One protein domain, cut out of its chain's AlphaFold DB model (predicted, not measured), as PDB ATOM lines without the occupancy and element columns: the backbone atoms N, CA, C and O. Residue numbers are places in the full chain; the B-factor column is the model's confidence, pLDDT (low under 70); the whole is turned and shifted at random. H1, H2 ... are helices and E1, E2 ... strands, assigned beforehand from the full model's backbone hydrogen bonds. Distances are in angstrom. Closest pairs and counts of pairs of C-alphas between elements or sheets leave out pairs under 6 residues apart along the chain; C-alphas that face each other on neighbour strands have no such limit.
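AT A GLANCE: This is residues 27 to 86 of the 99 residues of the protein "Metallophos domain-containing protein" of Bacteroides sp. 3_1_40A (UniProt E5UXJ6). With little regular structure, this is a small sheet of four short strands, one face covered by a short helix, H1, with long loops. Of 60 printed residues, 21 are in named elements, ordered E1 H1 E2 E3 E4; the sheet, E1 E2 E4 E3, is mixed, as is the class. It is compact, radius of gyration of the C-alphas 10.7 A, spanning 35 by 24 by 16 A.

IN THESE COORDINATES: Find C-alpha 76 at (-26.634, -9.433, 82.888); E4, residues 76 to 80, runs 13.0 A to C-alpha 80 at (-37.855, -9.627, 76.283). E3 is residues 67 to 70, 10.5 A; E2, 53 to 55; E1, 27 to 29; H1, 41 to 46, 8.7 A.

HOW THE PARTS SIT: Hairpin E3 and E4 is antiparallel at 146 degrees, N 77 and O 69 2.8 A apart. E2 is parallel to E4 at 20 degrees, N 54 to O 78 3.0 A, and to E1 at 18 degrees, N 28 to O 53 2.8 A. H1 is on the sheet, height 7.9 A, along E4, at 4 degrees on the local plane; their closest C-alphas, Ile 45 and Ile 77, are 7.2 A apart. E1, H1, E2 form a strand-helix-strand unit, parallel neighbours joined through a helix, its crossover right-handed. In H1 every O i to N i+4 pair is within hydrogen-bond range.

THE WHOLE: The farthest C-alphas, Asp 73 and Asn 85, are 34.9 A apart. The printed part has no cut; links E1 to H1 and E2 to E3 are long; no printed residue is under 70 in pLDDT.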
ATOM      1  N   VAL A  27     -32.911   2.036  77.921       98.62
ATOM      2  CA  VAL A  27     -33.700   0.952  77.311       98.62
ATOM      3  C   VAL A  27     -33.501   0.955  75.799       98.62
ATOM      4  O   VAL A  27     -33.786   1.950  75.137       98.62
ATOM      5  N   CYS A  28     -33.044  -0.166  75.246       98.69
ATOM      6  CA  CYS A  28     -32.945  -0.373  73.806       98.69
ATOM      7  C   CYS A  28     -34.222  -1.044  73.287       98.69
ATOM      8  O   CYS A  28     -34.556  -2.162  73.682       98.69
ATOM      9  N   LEU A  29     -34.933  -0.358  72.393       98.44
ATOM     10  CA  LEU A  29     -36.024  -0.942  71.620       98.44
ATOM     11  C   LEU A  29     -35.457  -1.410  70.282       98.44
ATOM     12  O   LEU A  29     -34.984  -0.591  69.493       98.44
ATOM     13  N   SER A  30     -35.491  -2.715  70.042       97.56
ATOM     14  CA  SER A  30     -34.842  -3.344  68.896       97.56
ATOM     15  C   SER A  30     -35.843  -4.092  68.017       97.56
ATOM     16  O   SER A  30     -36.884  -4.573  68.466       97.56
ATOM     17  N   HIS A  31     -35.504  -4.207  66.734       96.88
ATOM     18  CA  HIS A  31     -36.208  -5.043  65.764       96.88
ATOM     19  C   HIS A  31     -35.214  -5.895  64.954       96.88
ATOM     20  O   HIS A  31     -35.392  -6.092  63.756       96.88
ATOM     21  N   LEU A  32     -34.138  -6.363  65.596       97.50
ATOM     22  CA  LEU A  32     -33.092  -7.172  64.953       97.50
ATOM     23  C   LEU A  32     -33.417  -8.673  64.912       97.50
ATOM     24  O   LEU A  32     -32.815  -9.407  64.136       97.50
ATOM     25  N   GLY A  33     -34.375  -9.134  65.718       97.81
ATOM     26  CA  GLY A  33     -34.637 -10.560  65.912       97.81
ATOM     27  C   GLY A  33     -33.812 -11.121  67.061       97.81
ATOM     28  O   GLY A  33     -32.742 -10.612  67.374       97.81
ATOM     29  N   TRP A  34     -34.301 -12.184  67.696       97.81
ATOM     30  CA  TRP A  34     -33.675 -12.725  68.904       97.81
ATOM     31  C   TRP A  34     -32.250 -13.264  68.676       97.81
ATOM     32  O   TRP A  34     -31.296 -12.767  69.276       97.81
ATOM     33  N   GLN A  35     -32.103 -14.263  67.802       96.38
ATOM     34  CA  GLN A  35     -30.833 -14.896  67.435       96.38
ATOM     35  C   GLN A  35     -30.787 -15.061  65.916       96.38
ATOM     36  O   GLN A  35     -31.812 -15.329  65.287       96.38
ATOM     37  N   GLY A  36     -29.609 -14.906  65.316       89.94
ATOM     38  CA  GLY A  36     -29.456 -15.014  63.870       89.94
ATOM     39  C   GLY A  36     -28.310 -14.178  63.319       89.94
ATOM     40  O   GLY A  36     -27.515 -13.606  64.060       89.94
ATOM     41  N   LYS A  37     -28.223 -14.142  61.989       88.25
ATOM     42  CA  LYS A  37     -27.228 -13.374  61.233       88.25
ATOM     43  C   LYS A  37     -27.939 -12.367  60.319       88.25
ATOM     44  O   LYS A  37     -29.034 -12.674  59.853       88.25
ATOM     45  N   PRO A  38     -27.311 -11.225  59.986       89.75
ATOM     46  CA  PRO A  38     -25.979 -10.795  60.430       89.75
ATOM     47  C   PRO A  38     -25.955 -10.199  61.846       89.75
ATOM     48  O   PRO A  38     -24.911 -10.240  62.486       89.75
ATOM     49  N   TYR A  39     -27.092  -9.702  62.336       95.81
ATOM     50  CA  TYR A  39     -27.250  -9.102  63.659       95.81
ATOM     51  C   TYR A  39     -28.509  -9.646  64.335       95.81
ATOM     52  O   TYR A  39     -29.425 -10.119  63.665       95.81
ATOM     53  N   SER A  40     -28.544  -9.555  65.656       98.25
ATOM     54  CA  SER A  40     -29.638  -9.996  66.514       98.25
ATOM     55  C   SER A  40     -29.582  -9.253  67.851       98.25
ATOM     56  O   SER A  40     -28.575  -8.622  68.173       98.25
ATOM     57  N   ASP A  41     -30.633  -9.355  68.653       98.56
ATOM     58  CA  ASP A  41     -30.679  -8.796  70.003       98.56
ATOM     59  C   ASP A  41     -29.596  -9.423  70.895       98.56
ATOM     60  O   ASP A  41     -28.910  -8.712  71.625       98.56
ATOM     61  N   GLU A  42     -29.376 -10.740  70.784       98.38
ATOM     62  CA  GLU A  42     -28.277 -11.435  71.469       98.38
ATOM     63  C   GLU A  42     -26.913 -10.842  71.088       98.38
ATOM     64  O   GLU A  42     -26.136 -10.449  71.957       98.38
ATOM     65  N   THR A  43     -26.620 -10.734  69.788       98.00
ATOM     66  CA  THR A  43     -25.322 -10.219  69.331       98.00
ATOM     67  C   THR A  43     -25.147  -8.738  69.660       98.00
ATOM     68  O   THR A  43     -24.032  -8.330  69.983       98.00
ATOM     69  N   LEU A  44     -26.222  -7.944  69.664       98.62
ATOM     70  CA  LEU A  44     -26.200  -6.556  70.122       98.62
ATOM     71  C   LEU A  44     -25.826  -6.464  71.603       98.62
ATOM     72  O   LEU A  44     -24.928  -5.696  71.945       98.62
ATOM     73  N   ILE A  45     -26.456  -7.254  72.477       98.75
ATOM     74  CA  ILE A  45     -26.155  -7.218  73.917       98.75
ATOM     75  C   ILE A  45     -24.698  -7.617  74.168       98.75
ATOM     76  O   ILE A  45     -23.981  -6.888  74.850       98.75
ATOM     77  N   LEU A  46     -24.241  -8.723  73.571       98.50
ATOM     78  CA  LEU A  46     -22.878  -9.245  73.749       98.50
ATOM     79  C   LEU A  46     -21.784  -8.246  73.331       98.50
ATOM     80  O   LEU A  46     -20.669  -8.315  73.842       98.50
ATOM     81  N   ASN A  47     -22.084  -7.331  72.404       98.50
ATOM     82  CA  ASN A  47     -21.113  -6.407  71.810       98.50
ATOM     83  C   ASN A  47     -21.341  -4.936  72.189       98.50
ATOM     84  O   ASN A  47     -20.750  -4.049  71.576       98.50
ATOM     85  N   THR A  48     -22.179  -4.657  73.188       98.75
ATOM     86  CA  THR A  48     -22.419  -3.289  73.673       98.75
ATOM     87  C   THR A  48     -22.221  -3.182  75.184       98.75
ATOM     88  O   THR A  48     -22.014  -4.169  75.889       98.75
ATOM     89  N   ARG A  49     -22.241  -1.951  75.689       98.75
ATOM     90  CA  ARG A  49     -22.279  -1.574  77.110       98.75
ATOM     91  C   ARG A  49     -23.268  -0.427  77.302       98.75
ATOM     92  O   ARG A  49     -23.802   0.098  76.330       98.75
ATOM     93  N   ASN A  50     -23.508  -0.020  78.548       98.62
ATOM     94  CA  ASN A  50     -24.368   1.123  78.902       98.62
ATOM     95  C   ASN A  50     -25.867   0.992  78.562       98.62
ATOM     96  O   ASN A  50     -26.629   1.909  78.852       98.62
ATOM     97  N   ILE A  51     -26.305  -0.147  78.018       98.88
ATOM     98  CA  ILE A  51     -27.714  -0.519  77.850       98.88
ATOM     99  C   ILE A  51     -28.134  -1.358  79.056       98.88
ATOM    100  O   ILE A  51     -27.440  -2.307  79.416       98.88
ATOM    101  N   ASP A  52     -29.262  -1.012  79.673       98.62
ATOM    102  CA  ASP A  52     -29.750  -1.665  80.887       98.62
ATOM    103  C   ASP A  52     -30.863  -2.686  80.610       98.62
ATOM    104  O   ASP A  52     -31.013  -3.631  81.378       98.62
ATOM    105  N   ILE A  53     -31.647  -2.509  79.540       98.62
ATOM    106  CA  ILE A  53     -32.756  -3.395  79.139       98.62
ATOM    107  C   ILE A  53     -32.837  -3.439  77.610       98.62
ATOM    108  O   ILE A  53     -32.715  -2.394  76.967       98.62
ATOM    109  N   VAL A  54     -33.125  -4.610  77.032       98.75
ATOM    110  CA  VAL A  54     -33.479  -4.745  75.610       98.75
ATOM    111  C   VAL A  54     -34.892  -5.307  75.458       98.75
ATOM    112  O   VAL A  54     -35.231  -6.354  76.010       98.75
ATOM    113  N   LEU A  55     -35.727  -4.616  74.683       98.38
ATOM    114  CA  LEU A  55     -37.041  -5.099  74.257       98.38
ATOM    115  C   LEU A  55     -36.995  -5.327  72.745       98.38
ATOM    116  O   LEU A  55     -36.892  -4.373  71.972       98.38
ATOM    117  N   GLY A  56     -37.011  -6.597  72.353       97.38
ATOM    118  CA  GLY A  56     -36.809  -7.044  70.980       97.38
ATOM    119  C   GLY A  56     -38.099  -7.216  70.178       97.38
ATOM    120  O   GLY A  56     -39.216  -7.025  70.667       97.38
ATOM    121  N   GLY A  57     -37.931  -7.653  68.933       96.00
ATOM    122  CA  GLY A  57     -39.004  -7.893  67.969       96.00
ATOM    123  C   GLY A  57     -38.512  -8.718  66.780       96.00
ATOM    124  O   GLY A  57     -37.512  -9.418  66.891       96.00
ATOM    125  N   HIS A  58     -39.184  -8.605  65.633       97.12
ATOM    126  CA  HIS A  58     -38.844  -9.239  64.347       97.12
ATOM    127  C   HIS A  58     -39.018 -10.759  64.258       97.12
ATOM    128  O   HIS A  58     -39.737 -11.243  63.387       97.12
ATOM    129  N   SER A  59     -38.395 -11.531  65.150       96.81
ATOM    130  CA  SER A  59     -38.385 -12.998  65.062       96.81
ATOM    131  C   SER A  59     -39.710 -13.646  65.475       96.81
ATOM    132  O   SER A  59     -39.866 -14.860  65.351       96.81
ATOM    133  N   HIS A  60     -40.668 -12.848  65.961       96.06
ATOM    134  CA  HIS A  60     -41.934 -13.305  66.540       96.06
ATOM    135  C   HIS A  60     -41.730 -14.301  67.688       96.06
ATOM    136  O   HIS A  60     -42.593 -15.139  67.956       96.06
ATOM    137  N   SER A  61     -40.580 -14.219  68.354       96.75
ATOM    138  CA  SER A  61     -40.241 -15.070  69.480       96.75
ATOM    139  C   SER A  61     -41.100 -14.684  70.677       96.75
ATOM    140  O   SER A  61     -41.305 -13.505  70.967       96.75
ATOM    141  N   TYR A  62     -41.615 -15.692  71.368       96.50
ATOM    142  CA  TYR A  62     -42.278 -15.529  72.650       96.50
ATOM    143  C   TYR A  62     -41.368 -16.104  73.726       96.50
ATOM    144  O   TYR A  62     -40.950 -17.258  73.617       96.50
ATOM    145  N   PHE A  63     -41.069 -15.303  74.745       96.44
ATOM    146  CA  PHE A  63     -40.337 -15.778  75.909       96.44
ATOM    147  C   PHE A  63     -41.299 -15.908  77.084       96.44
ATOM    148  O   PHE A  63     -41.865 -14.924  77.557       96.44
ATOM    149  N   ASP A  64     -41.472 -17.133  77.569       93.25
ATOM    150  CA  ASP A  64     -42.240 -17.415  78.781       93.25
ATOM    151  C   ASP A  64     -41.535 -16.891  80.046       93.25
ATOM    152  O   ASP A  64     -42.164 -16.706  81.090       93.25
ATOM    153  N   LYS A  65     -40.227 -16.621  79.948       94.75
ATOM    154  CA  LYS A  65     -39.380 -16.025  80.985       94.75
ATOM    155  C   LYS A  65     -38.419 -15.009  80.380       94.75
ATOM    156  O   LYS A  65     -38.047 -15.108  79.220       94.75
ATOM    157  N   THR A  66     -37.979 -14.043  81.181       96.44
ATOM    158  CA  THR A  66     -36.931 -13.104  80.757       96.44
ATOM    159  C   THR A  66     -35.630 -13.847  80.511       96.44
ATOM    160  O   THR A  66     -35.162 -14.577  81.385       96.44
ATOM    161  N   LEU A  67     -35.058 -13.637  79.331       98.19
ATOM    162  CA  LEU A  67     -33.717 -14.098  79.010       98.19
ATOM    163  C   LEU A  67     -32.706 -13.049  79.455       98.19
ATOM    164  O   LEU A  67     -33.025 -11.863  79.503       98.19
ATOM    165  N   PHE A  68     -31.491 -13.484  79.762       98.50
ATOM    166  CA  PHE A  68     -30.407 -12.594  80.147       98.50
ATOM    167  C   PHE A  68     -29.151 -12.929  79.356       98.50
ATOM    168  O   PHE A  68     -28.853 -14.099  79.111       98.50
ATOM    169  N   TYR A  69     -28.437 -11.883  78.954       98.56
ATOM    170  CA  TYR A  69     -27.161 -11.984  78.261       98.56
ATOM    171  C   TYR A  69     -26.163 -11.026  78.899       98.56
ATOM    172  O   TYR A  69     -26.519  -9.905  79.265       98.56
ATOM    173  N   LYS A  70     -24.904 -11.452  79.013       98.75
ATOM    174  CA  LYS A  70     -23.830 -10.597  79.517       98.75
ATOM    175  C   LYS A  70     -23.382  -9.620  78.445       98.75
ATOM    176  O   LYS A  70     -23.032 -10.035  77.346       98.75
ATOM    177  N   ASN A  71     -23.357  -8.341  78.779       98.69
ATOM    178  CA  ASN A  71     -22.789  -7.321  77.907       98.69
ATOM    179  C   ASN A  71     -21.246  -7.281  78.002       98.69
ATOM    180  O   ASN A  71     -20.639  -8.092  78.711       98.69
ATOM    181  N   LEU A  72     -20.598  -6.313  77.342       98.62
ATOM    182  CA  LEU A  72     -19.132  -6.155  77.374       98.62
ATOM    183  C   LEU A  72     -18.547  -5.871  78.773       98.62
ATOM    184  O   LEU A  72     -17.339  -5.997  78.959       98.62
ATOM    185  N   ASP A  73     -19.377  -5.480  79.741       98.56
ATOM    186  CA  ASP A  73     -19.008  -5.286  81.151       98.56
ATOM    187  C   ASP A  73     -19.298  -6.512  82.023       98.56
ATOM    188  O   ASP A  73     -19.148  -6.471  83.244       98.56
ATOM    189  N   GLY A  74     -19.759  -7.609  81.419       98.56
ATOM    190  CA  GLY A  74     -20.197  -8.795  82.144       98.56
ATOM    191  C   GLY A  74     -21.519  -8.610  82.897       98.56
ATOM    192  O   GLY A  74     -21.896  -9.501  83.659       98.56
ATOM    193  N   LYS A  75     -22.232  -7.489  82.698       98.31
ATOM    194  CA  LYS A  75     -23.534  -7.217  83.320       98.31
ATOM    195  C   LYS A  75     -24.623  -8.019  82.612       98.31
ATOM    196  O   LYS A  75     -24.726  -7.963  81.390       98.31
ATOM    197  N   GLU A  76     -25.446  -8.726  83.384       98.50
ATOM    198  CA  GLU A  76     -26.634  -9.433  82.888       98.50
ATOM    199  C   GLU A  76     -27.700  -8.422  82.439       98.50
ATOM    200  O   GLU A  76     -28.245  -7.677  83.259       98.50
ATOM    201  N   ILE A  77     -27.999  -8.393  81.141       98.69
ATOM    202  CA  ILE A  77     -29.006  -7.515  80.542       98.69
ATOM    203  C   ILE A  77     -30.260  -8.331  80.211       98.69
ATOM    204  O   ILE A  77     -30.159  -9.304  79.458       98.69
ATOM    205  N   PRO A  78     -31.442  -7.959  80.741       98.56
ATOM    206  CA  PRO A  78     -32.695  -8.618  80.404       98.56
ATOM    207  C   PRO A  78     -33.095  -8.342  78.949       98.56
ATOM    208  O   PRO A  78     -33.139  -7.189  78.511       98.56
ATOM    209  N   LEU A  79     -33.472  -9.408  78.243       98.62
ATOM    210  CA  LEU A  79     -34.071  -9.397  76.913       98.62
ATOM    211  C   LEU A  79     -35.502  -9.946  76.974       98.62
ATOM    212  O   LEU A  79     -35.749 -11.018  77.537       98.62
ATOM    213  N   GLN A  80     -36.448  -9.222  76.369       97.75
ATOM    214  CA  GLN A  80     -37.855  -9.627  76.283       97.75
ATOM    215  C   GLN A  80     -38.456  -9.488  74.876       97.75
ATOM    216  O   GLN A  80     -38.108  -8.563  74.144       97.75
ATOM    217  N   GLN A  81     -39.384 -10.390  74.518       96.94
ATOM    218  CA  GLN A  81     -40.159 -10.368  73.265       96.94
ATOM    219  C   GLN A  81     -41.529 -11.056  73.447       96.94
ATOM    220  O   GLN A  81     -41.636 -12.070  74.135       96.94
ATOM    221  N   MET A  82     -42.587 -10.495  72.846       96.50
ATOM    222  CA  MET A  82     -43.995 -10.853  73.123       96.50
ATOM    223  C   MET A  82     -44.709 -11.530  71.943       96.50
ATOM    224  O   MET A  82     -45.908 -11.337  71.727       96.50
ATOM    225  N   GLY A  83     -43.986 -12.323  71.151       95.12
ATOM    226  CA  GLY A  83     -44.550 -12.981  69.975       95.12
ATOM    227  C   GLY A  83     -44.980 -11.978  68.900       95.12
ATOM    228  O   GLY A  83     -44.226 -11.075  68.538       95.12
ATOM    229  N   LYS A  84     -46.190 -12.148  68.354       95.94
ATOM    230  CA  LYS A  84     -46.758 -11.282  67.307       95.94
ATOM    231  C   LYS A  84     -48.268 -11.121  67.447       95.94
ATOM    232  O   LYS A  84     -48.907 -11.824  68.226       95.94
ATOM    233  N   ASN A  85     -48.836 -10.227  66.637       96.31
ATOM    234  CA  ASN A  85     -50.285 -10.040  66.487       96.31
ATOM    235  C   ASN A  85     -51.015  -9.691  67.795       96.31
ATOM    236  O   ASN A  85     -52.185 -10.022  67.947       96.31
ATOM    237  N   ALA A  86     -50.316  -9.054  68.744       93.75
ATOM    238  CA  ALA A  86     -50.855  -8.652  70.044       93.75
ATOM    239  C   ALA A  86     -51.480  -9.794  70.875       93.75
ATOM    240  O   ALA A  86     -52.265  -9.532  71.783       93.75
TER     241      ALA A  86